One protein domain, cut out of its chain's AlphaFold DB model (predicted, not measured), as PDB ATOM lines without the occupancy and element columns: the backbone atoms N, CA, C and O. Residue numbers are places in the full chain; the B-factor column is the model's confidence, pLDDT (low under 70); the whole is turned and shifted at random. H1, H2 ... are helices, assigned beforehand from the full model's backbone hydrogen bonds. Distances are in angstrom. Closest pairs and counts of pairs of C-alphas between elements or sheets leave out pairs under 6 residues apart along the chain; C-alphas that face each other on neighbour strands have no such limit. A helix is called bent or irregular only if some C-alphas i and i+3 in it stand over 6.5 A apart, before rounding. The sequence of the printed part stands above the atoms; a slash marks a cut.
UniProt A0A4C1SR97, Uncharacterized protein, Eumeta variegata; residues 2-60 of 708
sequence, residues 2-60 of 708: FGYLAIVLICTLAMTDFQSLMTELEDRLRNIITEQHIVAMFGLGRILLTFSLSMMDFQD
ATOM      1  N   PHE A   2      -8.111  37.687 -42.809       68.69
ATOM      2  CA  PHE A   2      -6.875  37.568 -43.620       68.69
ATOM      3  C   PHE A   2      -5.612  38.186 -42.983       68.69
ATOM      4  O   PHE A   2      -4.554  37.571 -43.055       68.69
ATOM      5  N   GLY A   3      -5.720  39.331 -42.297       83.12
ATOM      6  CA  GLY A   3      -4.588  39.925 -41.564       83.12
ATOM      7  C   GLY A   3      -4.033  39.030 -40.446       83.12
ATOM      8  O   GLY A   3      -2.822  38.918 -40.308       83.12
ATOM      9  N   TYR A   4      -4.898  38.309 -39.723       71.12
ATOM     10  CA  TYR A   4      -4.483  37.334 -38.703       71.12
ATOM     11  C   TYR A   4      -3.670  36.191 -39.323       71.12
ATOM     12  O   TYR A   4      -2.605  35.854 -38.819       71.12
ATOM     13  N   LEU A   5      -4.115  35.647 -40.463       78.88
ATOM     14  CA  LEU A   5      -3.356  34.619 -41.187       78.88
ATOM     15  C   LEU A   5      -1.990  35.138 -41.659       78.88
ATOM     16  O   LEU A   5      -1.021  34.391 -41.594       78.88
ATOM     17  N   ALA A   6      -1.890  36.402 -42.084       77.44
ATOM     18  CA  ALA A   6      -0.615  37.007 -42.465       77.44
ATOM     19  C   ALA A   6       0.334  37.191 -41.265       77.44
ATOM     20  O   ALA A   6       1.496  36.808 -41.357       77.44
ATOM     21  N   ILE A   7      -0.156  37.714 -40.134       84.38
ATOM     22  CA  ILE A   7       0.646  37.901 -38.911       84.38
ATOM     23  C   ILE A   7       1.121  36.548 -38.370       84.38
ATOM     24  O   ILE A   7       2.316  36.367 -38.148       84.38
ATOM     25  N   VAL A   8       0.221  35.567 -38.240       82.12
ATOM     26  CA  VAL A   8       0.577  34.211 -37.793       82.12
ATOM     27  C   VAL A   8       1.587  33.565 -38.745       82.12
ATOM     28  O   VAL A   8       2.549  32.964 -38.272       82.12
ATOM     29  N   LEU A   9       1.432  33.719 -40.066       82.62
ATOM     30  CA  LEU A   9       2.399  33.205 -41.039       82.62
ATOM     31  C   LEU A   9       3.781  33.856 -40.866       82.62
ATOM     32  O   LEU A   9       4.772  33.135 -40.823       82.62
ATOM     33  N   ILE A  10       3.854  35.182 -40.712       86.44
ATOM     34  CA  ILE A  10       5.116  35.915 -40.507       86.44
ATOM     35  C   ILE A  10       5.802  35.466 -39.210       86.44
ATOM     36  O   ILE A  10       6.983  35.124 -39.236       86.44
ATOM     37  N   CYS A  11       5.069  35.384 -38.096       82.00
ATOM     38  CA  CYS A  11       5.610  34.894 -36.827       82.00
ATOM     39  C   CYS A  11       6.060  33.426 -36.912       82.00
ATOM     40  O   CYS A  11       7.096  33.074 -36.355       82.00
ATOM     41  N   THR A  12       5.327  32.570 -37.633       82.56
ATOM     42  CA  THR A  12       5.696  31.153 -37.813       82.56
ATOM     43  C   THR A  12       6.949  31.006 -38.679       82.56
ATOM     44  O   THR A  12       7.825  30.209 -38.348       82.56
ATOM     45  N   LEU A  13       7.071  31.791 -39.756       80.81
ATOM     46  CA  LEU A  13       8.260  31.805 -40.614       80.81
ATOM     47  C   LEU A  13       9.487  32.286 -39.834       80.81
ATOM     48  O   LEU A  13      10.464  31.552 -39.758       80.81
ATOM     49  N   ALA A  14       9.393  33.422 -39.137       82.50
ATOM     50  CA  ALA A  14      10.480  33.938 -38.303       82.50
ATOM     51  C   ALA A  14      10.925  32.936 -37.216       82.50
ATOM     52  O   ALA A  14      12.119  32.762 -36.987       82.50
ATOM     53  N   MET A  15       9.982  32.225 -36.585       80.69
ATOM     54  CA  MET A  15      10.285  31.142 -35.637       80.69
ATOM     55  C   MET A  15      10.979  29.944 -36.306       80.69
ATOM     56  O   MET A  15      11.831  29.314 -35.685       80.69
ATOM     57  N   THR A  16      10.638  29.628 -37.557       81.44
ATOM     58  CA  THR A  16      11.232  28.509 -38.311       81.44
ATOM     59  C   THR A  16      12.646  28.851 -38.785       81.44
ATOM     60  O   THR A  16      13.567  28.055 -38.602       81.44
ATOM     61  N   ASP A  17      12.848  30.060 -39.310       76.94
ATOM     62  CA  ASP A  17      14.161  30.571 -39.715       76.94
ATOM     63  C   ASP A  17      15.103  30.678 -38.500       76.94
ATOM     64  O   ASP A  17      16.264  30.273 -38.568       76.94
ATOM     65  N   PHE A  18      14.588  31.124 -37.347       70.75
ATOM     66  CA  PHE A  18      15.343  31.154 -36.090       70.75
ATOM     67  C   PHE A  18      15.681  29.746 -35.572       70.75
ATOM     68  O   PHE A  18      16.788  29.530 -35.082       70.75
ATOM     69  N   GLN A  19      14.787  28.760 -35.718       74.88
ATOM     70  CA  GLN A  19      15.108  27.359 -35.414       74.88
ATOM     71  C   GLN A  19      16.232  26.824 -36.315       74.88
ATOM     72  O   GLN A  19      17.157  26.195 -35.802       74.88
ATOM     73  N   SER A  20      16.211  27.135 -37.618       73.81
ATOM     74  CA  SER A  20      17.296  26.774 -38.543       73.81
ATOM     75  C   SER A  20      18.631  27.396 -38.111       73.81
ATOM     76  O   SER A  20      19.630  26.687 -37.968       73.81
ATOM     77  N   LEU A  21      18.635  28.699 -37.802       69.69
ATOM     78  CA  LEU A  21      19.814  29.430 -37.323       69.69
ATOM     79  C   LEU A  21      20.388  28.830 -36.024       69.69
ATOM     80  O   LEU A  21      21.601  28.694 -35.872       69.69
ATOM     81  N   MET A  22      19.515  28.420 -35.097       67.94
ATOM     82  CA  MET A  22      19.899  27.785 -33.832       67.94
ATOM     83  C   MET A  22      20.466  26.366 -34.014       67.94
ATOM     84  O   MET A  22      21.288  25.930 -33.203       67.94
ATOM     85  N   THR A  23      20.076  25.643 -35.072       72.38
ATOM     86  CA  THR A  23      20.655  24.322 -35.379       72.38
ATOM     87  C   THR A  23      22.063  24.383 -35.980       72.38
ATOM     88  O   THR A  23      22.830  23.448 -35.766       72.38
ATOM     89  N   GLU A  24      22.438  25.472 -36.660       73.88
ATOM     90  CA  GLU A  24      23.704  25.573 -37.415       73.88
ATOM     91  C   GLU A  24      24.916  26.056 -36.576       73.88
ATOM     92  O   GLU A  24      26.065  25.899 -36.982       73.88
ATOM     93  N   LEU A  25      24.694  26.607 -35.375       58.81
ATOM     94  CA  LEU A  25      25.745  27.191 -34.519       58.81
ATOM     95  C   LEU A  25      26.389  26.185 -33.536       58.81
ATOM     96  O   LEU A  25      25.866  25.949 -32.445       58.81
ATOM     97  N   GLU A  26      27.552  25.623 -33.877       60.38
ATOM     98  CA  GLU A  26      28.202  24.542 -33.108       60.38
ATOM     99  C   GLU A  26      28.832  24.935 -31.737       60.38
ATOM    100  O   GLU A  26      29.900  25.536 -31.605       60.38
ATOM    101  N   ASP A  27      28.182  24.447 -30.678       65.62
ATOM    102  CA  ASP A  27      28.762  23.645 -29.580       65.62
ATOM    103  C   ASP A  27      29.725  24.205 -28.515       65.62
ATOM    104  O   ASP A  27      29.950  23.482 -27.541       65.62
ATOM    105  N   ARG A  28      30.254  25.442 -28.563       50.25
ATOM    106  CA  ARG A  28      31.084  25.951 -27.422       50.25
ATOM    107  C   ARG A  28      30.770  27.317 -26.816       50.25
ATOM    108  O   ARG A  28      31.164  27.547 -25.678       50.25
ATOM    109  N   LEU A  29      29.986  28.169 -27.474       56.31
ATOM    110  CA  LEU A  29      29.394  29.378 -26.859       56.31
ATOM    111  C   LEU A  29      27.889  29.196 -26.546       56.31
ATOM    112  O   LEU A  29      27.168  30.152 -26.272       56.31
ATOM    113  N   ARG A  30      27.416  27.941 -26.597       56.72
ATOM    114  CA  ARG A  30      26.027  27.543 -26.894       56.72
ATOM    115  C   ARG A  30      25.027  27.589 -25.717       56.72
ATOM    116  O   ARG A  30      23.891  27.173 -25.917       56.72
ATOM    117  N   ASN A  31      25.411  28.073 -24.528       57.16
ATOM    118  CA  ASN A  31      24.530  28.111 -23.339       57.16
ATOM    119  C   ASN A  31      24.199  29.528 -22.831       57.16
ATOM    120  O   ASN A  31      23.050  29.810 -22.526       57.16
ATOM    121  N   ILE A  32      25.186  30.427 -22.737       66.81
ATOM    122  CA  ILE A  32      24.988  31.739 -22.086       66.81
ATOM    123  C   ILE A  32      24.278  32.726 -23.028       66.81
ATOM    124  O   ILE A  32      23.315  33.384 -22.645       66.81
ATOM    125  N   ILE A  33      24.728  32.799 -24.286       70.88
ATOM    126  CA  ILE A  33      24.153  33.704 -25.297       70.88
ATOM    127  C   ILE A  33      22.767  33.215 -25.740       70.88
ATOM    128  O   ILE A  33      21.868  34.013 -25.990       70.88
ATOM    129  N   THR A  34      22.578  31.897 -25.817       71.44
ATOM    130  CA  THR A  34      21.315  31.278 -26.235       71.44
ATOM    131  C   THR A  34      20.206  31.508 -25.217       71.44
ATOM    132  O   THR A  34      19.129  31.921 -25.632       71.44
ATOM    133  N   GLU A  35      20.442  31.330 -23.913       71.38
ATOM    134  CA  GLU A  35      19.415  31.612 -22.899       71.38
ATOM    135  C   GLU A  35      18.995  33.089 -22.898       71.38
ATOM    136  O   GLU A  35      17.798  33.371 -22.957       71.38
ATOM    137  N   GLN A  36      19.939  34.041 -22.941       71.50
ATOM    138  CA  GLN A  36      19.575  35.465 -22.975       71.50
ATOM    139  C   GLN A  36      18.873  35.876 -24.279       71.50
ATOM    140  O   GLN A  36      17.876  36.597 -24.225       71.50
ATOM    141  N   HIS A  37      19.300  35.378 -25.446       71.81
ATOM    142  CA  HIS A  37      18.586  35.633 -26.705       71.81
ATOM    143  C   HIS A  37      17.202  34.968 -26.750       71.81
ATOM    144  O   HIS A  37      16.268  35.566 -27.278       71.81
ATOM    145  N   ILE A  38      17.032  33.775 -26.171       79.38
ATOM    146  CA  ILE A  38      15.721  33.122 -26.047       79.38
ATOM    147  C   ILE A  38      14.802  33.966 -25.156       79.38
ATOM    148  O   ILE A  38      13.692  34.287 -25.577       79.38
ATOM    149  N   VAL A  39      15.260  34.395 -23.975       75.75
ATOM    150  CA  VAL A  39      14.475  35.259 -23.072       75.75
ATOM    151  C   VAL A  39      14.111  36.587 -23.745       75.75
ATOM    152  O   VAL A  39      12.947  36.987 -23.699       75.75
ATOM    153  N   ALA A  40      15.049  37.233 -24.446       79.88
ATOM    154  CA  ALA A  40      14.787  38.466 -25.189       79.88
ATOM    155  C   ALA A  40      13.761  38.271 -26.323       79.88
ATOM    156  O   ALA A  40      12.835  39.070 -26.458       79.88
ATOM    157  N   MET A  41      13.869  37.186 -27.100       78.62
ATOM    158  CA  MET A  41      12.930  36.863 -28.184       78.62
ATOM    159  C   MET A  41      11.531  36.507 -27.664       78.62
ATOM    160  O   MET A  41      10.539  36.947 -28.244       78.62
ATOM    161  N   PHE A  42      11.418  35.774 -26.550       78.12
ATOM    162  CA  PHE A  42      10.127  35.518 -25.897       78.12
ATOM    163  C   PHE A  42       9.530  36.790 -25.276       78.12
ATOM    164  O   PHE A  42       8.317  36.988 -25.359       78.12
ATOM    165  N   GLY A  43      10.358  37.677 -24.715       84.31
ATOM    166  CA  GLY A  43       9.941  38.997 -24.244       84.31
ATOM    167  C   GLY A  43       9.374  39.855 -25.377       84.31
ATOM    168  O   GLY A  43       8.231  40.307 -25.298       84.31
ATOM    169  N   LEU A  44      10.124  40.000 -26.474       82.44
ATOM    170  CA  LEU A  44       9.697  40.741 -27.663       82.44
ATOM    171  C   LEU A  44       8.433  40.134 -28.288       82.44
ATOM    172  O   LEU A  44       7.483  40.855 -28.583       82.44
ATOM    173  N   GLY A  45       8.388  38.807 -28.438       86.06
ATOM    174  CA  GLY A  45       7.226  38.085 -28.949       86.06
ATOM    175  C   GLY A  45       5.981  38.285 -28.084       86.06
ATOM    176  O   GLY A  45       4.895  38.493 -28.622       86.06
ATOM    177  N   ARG A  46       6.127  38.308 -26.752       75.19
ATOM    178  CA  ARG A  46       5.026  38.608 -25.826       75.19
ATOM    179  C   ARG A  46       4.574  40.066 -25.923       75.19
ATOM    180  O   ARG A  46       3.372  40.296 -25.968       75.19
ATOM    181  N   ILE A  47       5.494  41.031 -26.010       78.94
ATOM    182  CA  ILE A  47       5.160  42.457 -26.189       78.94
ATOM    183  C   ILE A  47       4.402  42.668 -27.505       78.94
ATOM    184  O   ILE A  47       3.327  43.268 -27.503       78.94
ATOM    185  N   LEU A  48       4.906  42.124 -28.618       78.62
ATOM    186  CA  LEU A  48       4.262  42.217 -29.930       78.62
ATOM    187  C   LEU A  48       2.905  41.502 -29.965       78.62
ATOM    188  O   LEU A  48       1.975  42.011 -30.589       78.62
ATOM    189  N   LEU A  49       2.757  40.366 -29.276       76.06
ATOM    190  CA  LEU A  49       1.477  39.668 -29.152       76.06
ATOM    191  C   LEU A  49       0.475  40.473 -28.314       76.06
ATOM    192  O   LEU A  49      -0.649  40.666 -28.762       76.06
ATOM    193  N   THR A  50       0.870  40.993 -27.148       71.94
ATOM    194  CA  THR A  50       0.010  41.844 -26.308       71.94
ATOM    195  C   THR A  50      -0.401  43.126 -27.035       71.94
ATOM    196  O   THR A  50      -1.574  43.479 -26.999       71.94
ATOM    197  N   PHE A  51       0.517  43.774 -27.760       76.06
ATOM    198  CA  PHE A  51       0.209  44.942 -28.594       76.06
ATOM    199  C   PHE A  51      -0.709  44.596 -29.778       76.06
ATOM    200  O   PHE A  51      -1.582  45.381 -30.134       76.06
ATOM    201  N   SER A  52      -0.550  43.412 -30.380       75.94
ATOM    202  CA  SER A  52      -1.431  42.939 -31.460       75.94
ATOM    203  C   SER A  52      -2.828  42.574 -30.957       75.94
ATOM    204  O   SER A  52      -3.797  42.779 -31.681       75.94
ATOM    205  N   LEU A  53      -2.941  42.036 -29.737       66.88
ATOM    206  CA  LEU A  53      -4.216  41.723 -29.094       66.88
ATOM    207  C   LEU A  53      -4.967  43.007 -28.724       66.88
ATOM    208  O   LEU A  53      -6.085  43.179 -29.195       66.88
ATOM    209  N   SER A  54      -4.329  43.968 -28.045       64.75
ATOM    210  CA  SER A  54      -4.980  45.256 -27.752       64.75
ATOM    211  C   SER A  54      -5.348  46.036 -29.024       64.75
ATOM    212  O   SER A  54      -6.433  46.605 -29.101       64.75
ATOM    213  N   MET A  55      -4.521  45.975 -30.079       60.88
ATOM    214  CA  MET A  55      -4.870  46.479 -31.419       60.88
ATOM    215  C   MET A  55      -6.093  45.798 -32.054       60.88
ATOM    216  O   MET A  55      -6.733  46.401 -32.916       60.88
ATOM    217  N   MET A  56      -6.415  44.557 -31.682       58.41
ATOM    218  CA  MET A  56      -7.613  43.860 -32.160       58.41
ATOM    219  C   MET A  56      -8.839  44.161 -31.293       58.41
ATOM    220  O   MET A  56      -9.916  44.332 -31.869       58.41
ATOM    221  N   ASP A  57      -8.666  44.305 -29.976       53.31
ATOM    222  CA  ASP A  57      -9.727  44.664 -29.023       53.31
ATOM    223  C   ASP A  57     -10.241  46.106 -29.236       53.31
ATOM    224  O   ASP A  57     -11.421  46.383 -29.033       53.31
ATOM    225  N   PHE A  58      -9.418  47.017 -29.779       54.50
ATOM    226  CA  PHE A  58      -9.844  48.368 -30.194       54.50
ATOM    227  C   PHE A  58     -10.885  48.416 -31.340       54.50
ATOM    228  O   PHE A  58     -11.242  49.509 -31.785       54.50
ATOM    229  N   GLN A  59     -11.388  47.284 -31.847       47.31
ATOM    230  CA  GLN A  59     -12.487  47.285 -32.826       47.31
ATOM    231  C   GLN A  59     -13.853  47.629 -32.210       47.31
ATOM    232  O   GLN A  59     -14.679  48.202 -32.918       47.31
ATOM    233  N   ASP A  60     -14.059  47.375 -30.913       50.69
ATOM    234  CA  ASP A  60     -15.291  47.717 -30.188       50.69
ATOM    235  C   ASP A  60     -15.041  48.858 -29.180       50.69
ATOM    236  O   ASP A  60     -15.012  48.665 -27.972       50.69
TER     237      ASP A  60
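This is residues 2 to 60 of the 708 residues of an uncharacterized protein of Eumeta variegata (UniProt A0A4C1SR97). Two long helices, H1 and H2, lie side by side with a narrow gap between them and run opposite ways, so that the model looks like a long, thin U closed at one end by a loop, residues 25 to 31. The loop sticks out beyond the helices with residues 25 to 29, and a short tail, residues 58 to 60, follows H2 at the open end. The printed part has 59 residues with two named helices, H1 then H2, and no named strand; the class is all helix. It is loose, with a radius of gyration of the C-alphas of 14.9 A, and its C-alphas span 51 by 20 by 5 A, a rod in outline.

H1, residues 2 to 24, and H2, residues 32 to 57, are near each other: no pair of their C-alphas is within 8 A, but 8 pairs are within 10 A, and the closest are 8.5 A apart. Residues 16 to 21 of H1 and residues 35 to 40 of H2 stand free, as do residues 23 to 29. In H1 and H2 every O i to N i+4 pair is within hydrogen-bond range. Neither helix is bent.

H1 begins at C-alpha 2, (-6.875, 37.568, -43.620), and ends at C-alpha 24, (23.704, 25.573, -37.415), a length of 33.4 A. H2 begins at C-alpha 32, (24.988, 31.739, -22.086), and ends at C-alpha 57, (-9.727, 44.664, -29.023), a length of 37.7 A.

The C-alphas farthest apart, those of Arg 28 and Asp 60, are 51.3 A apart. The link from H1 to H2 is short, with 7 residues, and the printed part has no cut. The mean pLDDT of the printed part is 72.0; residue 2, residues 21 to 22, 25 to 32 and 53 to 60 are under 70.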